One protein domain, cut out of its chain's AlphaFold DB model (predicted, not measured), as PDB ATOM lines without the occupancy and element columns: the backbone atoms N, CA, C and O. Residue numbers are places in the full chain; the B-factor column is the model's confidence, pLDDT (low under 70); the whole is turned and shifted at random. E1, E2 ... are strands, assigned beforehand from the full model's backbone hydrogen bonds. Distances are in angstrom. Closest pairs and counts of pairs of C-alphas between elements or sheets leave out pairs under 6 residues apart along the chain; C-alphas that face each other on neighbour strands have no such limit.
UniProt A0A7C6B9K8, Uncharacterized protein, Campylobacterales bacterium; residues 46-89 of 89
ATOM      1  N   PRO A  46     166.244 117.195 156.778       53.59
ATOM      2  CA  PRO A  46     167.110 118.280 156.344       53.59
ATOM      3  C   PRO A  46     168.106 117.727 155.320       53.59
ATOM      4  O   PRO A  46     168.650 116.636 155.499       53.59
ATOM      5  N   ALA A  47     168.307 118.453 154.216       55.25
ATOM      6  CA  ALA A  47     169.171 118.022 153.112       55.25
ATOM      7  C   ALA A  47     170.605 117.705 153.583       55.25
ATOM      8  O   ALA A  47     171.312 116.905 152.970       55.25
ATOM      9  N   ASN A  48     171.001 118.270 154.727       61.06
ATOM     10  CA  ASN A  48     172.235 117.950 155.409       61.06
ATOM     11  C   ASN A  48     172.043 116.780 156.391       61.06
ATOM     12  O   ASN A  48     171.718 116.955 157.561       61.06
ATOM     13  N   ASN A  49     172.239 115.562 155.885       76.00
ATOM     14  CA  ASN A  49     172.174 114.334 156.675       76.00
ATOM     15  C   ASN A  49     173.479 113.995 157.391       76.00
ATOM     16  O   ASN A  49     173.573 112.904 157.944       76.00
ATOM     17  N   THR A  50     174.494 114.856 157.344       87.06
ATOM     18  CA  THR A  50     175.763 114.588 158.024       87.06
ATOM     19  C   THR A  50     175.753 115.123 159.448       87.06
ATOM     20  O   THR A  50     175.337 116.250 159.689       87.06
ATOM     21  N   VAL A  51     176.215 114.303 160.387       88.44
ATOM     22  CA  VAL A  51     176.394 114.644 161.803       88.44
ATOM     23  C   VAL A  51     177.799 114.299 162.250       88.44
ATOM     24  O   VAL A  51     178.452 113.438 161.661       88.44
ATOM     25  N   VAL A  52     178.238 114.952 163.321       91.12
ATOM     26  CA  VAL A  52     179.519 114.694 163.972       91.12
ATOM     27  C   VAL A  52     179.270 113.902 165.251       91.12
ATOM     28  O   VAL A  52     178.418 114.266 166.057       91.12
ATOM     29  N   CYS A  53     180.001 112.809 165.445       90.19
ATOM     30  CA  CYS A  53     179.962 112.037 166.683       90.19
ATOM     31  C   CYS A  53     180.687 112.775 167.814       90.19
ATOM     32  O   CYS A  53     181.848 113.144 167.664       90.19
ATOM     33  N   HIS A  54     180.056 112.921 168.977       90.00
ATOM     34  CA  HIS A  54     180.679 113.556 170.139       90.00
ATOM     35  C   HIS A  54     181.825 112.745 170.756       90.00
ATOM     36  O   HIS A  54     182.736 113.340 171.325       90.00
ATOM     37  N   ASN A  55     181.796 111.416 170.634       88.12
ATOM     38  CA  ASN A  55     182.806 110.536 171.219       88.12
ATOM     39  C   ASN A  55     184.096 110.509 170.370       88.12
ATOM     40  O   ASN A  55     185.175 110.787 170.882       88.12
ATOM     41  N   CYS A  56     183.990 110.269 169.057       88.62
ATOM     42  CA  CYS A  56     185.159 110.120 168.173       88.62
ATOM     43  C   CYS A  56     185.375 111.269 167.171       88.62
ATOM     44  O   CYS A  56     186.280 111.191 166.345       88.62
ATOM     45  N   ARG A  57     184.537 112.316 167.191       91.50
ATOM     46  CA  ARG A  57     184.550 113.454 166.243       91.50
ATOM     47  C   ARG A  57     184.414 113.078 164.760       91.50
ATOM     48  O   ARG A  57     184.571 113.934 163.894       91.50
ATOM     49  N   ALA A  58     184.072 111.829 164.450       88.88
ATOM     50  CA  ALA A  58     183.868 111.392 163.077       88.88
ATOM     51  C   ALA A  58     182.580 111.982 162.490       88.88
ATOM     52  O   ALA A  58     181.545 112.031 163.161       88.88
ATOM     53  N   THR A  59     182.641 112.389 161.222       90.88
ATOM     54  CA  THR A  59     181.480 112.886 160.474       90.88
ATOM     55  C   THR A  59     180.863 111.746 159.676       90.88
ATOM     56  O   THR A  59     181.561 111.075 158.921       90.88
ATOM     57  N   PHE A  60     179.559 111.517 159.814       87.50
ATOM     58  CA  PHE A  60     178.869 110.445 159.099       87.50
ATOM     59  C   PHE A  60     177.457 110.845 158.677       87.50
ATOM     60  O   PHE A  60     176.834 111.726 159.267       87.50
ATOM     61  N   LYS A  61     176.938 110.182 157.639       87.06
ATOM     62  CA  LYS A  61     175.557 110.373 157.188       87.06
ATOM     63  C   LYS A  61     174.601 109.589 158.086       87.06
ATOM     64  O   LYS A  61     174.663 108.362 158.135       87.06
ATOM     65  N   LEU A  62     173.668 110.287 158.726       83.69
ATOM     66  CA  LEU A  62     172.476 109.690 159.313       83.69
ATOM     67  C   LEU A  62     171.779 108.851 158.244       83.69
ATOM     68  O   LEU A  62     171.531 109.309 157.131       83.69
ATOM     69  N   SER A  63     171.361 107.651 158.597       82.31
ATOM     70  CA  SER A  63     170.485 106.823 157.774       82.31
ATOM     71  C   SER A  63     169.639 105.936 158.683       82.31
ATOM     72  O   SER A  63     169.898 105.837 159.881       82.31
ATOM     73  N   ARG A  64     168.623 105.261 158.133       76.62
ATOM     74  CA  ARG A  64     167.901 104.237 158.911       76.62
ATOM     75  C   ARG A  64     168.841 103.116 159.376       76.62
ATOM     76  O   ARG A  64     168.615 102.553 160.432       76.62
ATOM     77  N   ALA A  65     169.925 102.855 158.638       76.25
ATOM     78  CA  ALA A  65     170.929 101.857 159.005       76.25
ATOM     79  C   ALA A  65     171.783 102.264 160.223       76.25
ATOM     80  O   ALA A  65     172.294 101.400 160.924       76.25
ATOM     81  N   THR A  66     171.932 103.566 160.501       80.75
ATOM     82  CA  THR A  66     172.659 104.041 161.695       80.75
ATOM     83  C   THR A  66     171.788 104.052 162.954       80.75
ATOM     84  O   THR A  66     172.305 104.243 164.051       80.75
ATOM     85  N   GLN A  67     170.473 103.872 162.815       85.38
ATOM     86  CA  GLN A  67     169.530 103.841 163.926       85.38
ATOM     87  C   GLN A  67     169.530 102.446 164.567       85.38
ATOM     88  O   GLN A  67     169.296 101.446 163.895       85.38
ATOM     89  N   LYS A  68     169.801 102.381 165.869       84.38
ATOM     90  CA  LYS A  68     169.817 101.155 166.669       84.38
ATOM     91  C   LYS A  68     168.827 101.270 167.825       84.38
ATOM     92  O   LYS A  68     168.514 102.364 168.282       84.38
ATOM     93  N   GLN A  69     168.343 100.133 168.309       84.81
ATOM     94  CA  GLN A  69     167.501 100.051 169.499       84.81
ATOM     95  C   GLN A  69     168.253  99.267 170.573       84.81
ATOM     96  O   GLN A  69     168.800  98.203 170.294       84.81
ATOM     97  N   GLY A  70     168.315  99.806 171.786       78.50
ATOM     98  CA  GLY A  70     168.950  99.163 172.934       78.50
ATOM     99  C   GLY A  70     168.315  99.663 174.224       78.50
ATOM    100  O   GLY A  70     167.888 100.809 174.282       78.50
ATOM    101  N   ASN A  71     168.194  98.803 175.237       76.38
ATOM    102  CA  ASN A  71     167.631  99.139 176.556       76.38
ATOM    103  C   ASN A  71     166.331  99.972 176.491       76.38
ATOM    104  O   ASN A  71     166.194 100.984 177.178       76.38
ATOM    105  N   GLY A  72     165.402  99.589 175.609       83.06
ATOM    106  CA  GLY A  72     164.094 100.240 175.465       83.06
ATOM    107  C   GLY A  72     164.088 101.604 174.763       83.06
ATOM    108  O   GLY A  72     163.016 102.172 174.593       83.06
ATOM    109  N   HIS A  73     165.236 102.118 174.311       80.50
ATOM    110  CA  HIS A  73     165.328 103.385 173.588       80.50
ATOM    111  C   HIS A  73     165.977 103.214 172.214       80.50
ATOM    112  O   HIS A  73     166.764 102.297 171.957       80.50
ATOM    113  N   THR A  74     165.624 104.112 171.302       85.56
ATOM    114  CA  THR A  74     166.232 104.188 169.977       85.56
ATOM    115  C   THR A  74     167.313 105.259 169.981       85.56
ATOM    116  O   THR A  74     167.056 106.395 170.366       85.56
ATOM    117  N   TYR A  75     168.511 104.904 169.532       87.25
ATOM    118  CA  TYR A  75     169.663 105.797 169.439       87.25
ATOM    119  C   TYR A  75     170.321 105.671 168.062       87.25
ATOM    120  O   TYR A  75     169.995 104.782 167.275       87.25
ATOM    121  N   ILE A  76     171.241 106.574 167.735       89.50
ATOM    122  CA  ILE A  76     172.000 106.512 166.483       89.50
ATOM    123  C   ILE A  76     173.443 106.162 166.822       89.50
ATOM    124  O   ILE A  76     174.147 106.928 167.477       89.50
ATOM    125  N   ALA A  77     173.882 104.994 166.373       88.94
ATOM    126  CA  ALA A  77     175.245 104.546 166.589       88.94
ATOM    127  C   ALA A  77     176.177 105.153 165.537       88.94
ATOM    128  O   ALA A  77     175.911 105.076 164.335       88.94
ATOM    129  N   CYS A  78     177.297 105.713 165.985       89.19
ATOM    130  CA  CYS A  78     178.364 106.136 165.095       89.19
ATOM    131  C   CYS A  78     178.997 104.905 164.416       89.19
ATOM    132  O   CYS A  78     179.366 103.960 165.112       89.19
ATOM    133  N   PRO A  79     179.190 104.894 163.086       88.62
ATOM    134  CA  PRO A  79     179.807 103.760 162.394       88.62
ATOM    135  C   PRO A  79     181.287 103.553 162.753       88.62
ATOM    136  O   PRO A  79     181.805 102.462 162.542       88.62
ATOM    137  N   HIS A  80     181.957 104.567 163.308       89.94
ATOM    138  CA  HIS A  80     183.375 104.492 163.664       89.94
ATOM    139  C   HIS A  80     183.604 103.933 165.070       89.94
ATOM    140  O   HIS A  80     184.371 102.994 165.233       89.94
ATOM    141  N   CYS A  81     182.934 104.485 166.085       89.31
ATOM    142  CA  CYS A  81     183.129 104.072 167.480       89.31
ATOM    143  C   CYS A  81     181.980 103.231 168.052       89.31
ATOM    144  O   CYS A  81     182.039 102.839 169.209       89.31
ATOM    145  N   GLN A  82     180.919 102.982 167.278       87.25
ATOM    146  CA  GLN A  82     179.730 102.199 167.655       87.25
ATOM    147  C   GLN A  82     178.942 102.711 168.876       87.25
ATOM    148  O   GLN A  82     177.923 102.119 169.231       87.25
ATOM    149  N   HIS A  83     179.344 103.839 169.461       87.75
ATOM    150  CA  HIS A  83     178.624 104.536 170.521       87.75
ATOM    151  C   HIS A  83     177.538 105.460 169.972       87.75
ATOM    152  O   HIS A  83     177.562 105.851 168.801       87.75
ATOM    153  N   ASP A  84     176.601 105.837 170.842       88.56
ATOM    154  CA  ASP A  84     175.650 106.907 170.552       88.56
ATOM    155  C   ASP A  84     176.407 108.196 170.208       88.56
ATOM    156  O   ASP A  84     177.228 108.684 170.986       88.56
ATOM    157  N   TYR A  85     176.140 108.730 169.019       86.88
ATOM    158  CA  TYR A  85     176.813 109.919 168.512       86.88
ATOM    159  C   TYR A  85     176.531 111.187 169.330       86.88
ATOM    160  O   TYR A  85     177.348 112.104 169.273       86.88
ATOM    161  N   LEU A  86     175.425 111.239 170.087       88.06
ATOM    162  CA  LEU A  86     175.070 112.362 170.965       88.06
ATOM    163  C   LEU A  86     175.670 112.242 172.363       88.06
ATOM    164  O   LEU A  86     175.808 113.243 173.069       88.06
ATOM    165  N   LYS A  87     176.029 111.027 172.783       85.50
ATOM    166  CA  LYS A  87     176.534 110.790 174.129       85.50
ATOM    167  C   LYS A  87     177.991 111.244 174.219       85.50
ATOM    168  O   LYS A  87     178.861 110.741 173.508       85.50
ATOM    169  N   ARG A  88     178.255 112.194 175.116       77.19
ATOM    170  CA  ARG A  88     179.612 112.499 175.580       77.19
ATOM    171  C   ARG A  88     179.977 111.493 176.668       77.19
ATOM    172  O   ARG A  88     179.166 111.255 177.562       77.19
ATOM    173  N   ASN A  89     181.130 110.856 176.497       63.09
ATOM    174  CA  ASN A  89     181.700 109.938 177.476       63.09
ATOM    175  C   ASN A  89     182.347 110.713 178.620       63.09
ATOM    176  O   ASN A  89     182.802 111.850 178.351       63.09
TER     177      ASN A  89
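Overview. This is residues 46 to 89 of the 89 residues of an uncharacterized protein of Campylobacterales bacterium (UniProt A0A7C6B9K8). There is little regular structure here: two small hairpins, E3-E4 and E1-E2, stand apart, and after E4 the unnamed residues 77 to 89 fold back toward the link between E1 and E2. The printed part has 44 residues, with four named strands in the order E1, E2, E3, E4, no named helix, and two antiparallel two-stranded sheets. The class is all strand, though named elements hold only 14 residues. The whole is compact, with a radius of gyration of the C-alphas of 10.1 A and spans of 29 by 22 by 14 A.

Along the chain. E3, residues 67 to 70, and E4, residues 73 to 76, are each 10.2 A long; C-alpha 76 is at (172.000, 106.512, 166.483). E1, residues 50 to 52, is 7.0 A long and begins at C-alpha 50 (175.763, 114.588, 158.024). E2, residues 59 to 61, is 7.2 A long.

Arrangement. Hairpin E3 and E4 is antiparallel at 143 degrees, with N 68 and O 75 within hydrogen-bond range at 2.8 A. Hairpin E1 and E2 is antiparallel at 146 degrees, with N 51 and O 60 at 2.9 A. E2 and E3 are apart.

Size, cuts and confidence. The farthest C-alphas, Ala 47 and Asn 71, are 30.1 A apart. The printed part has no cut and no long link between strands. Residues 46 to 48 and 89 have pLDDT under 70.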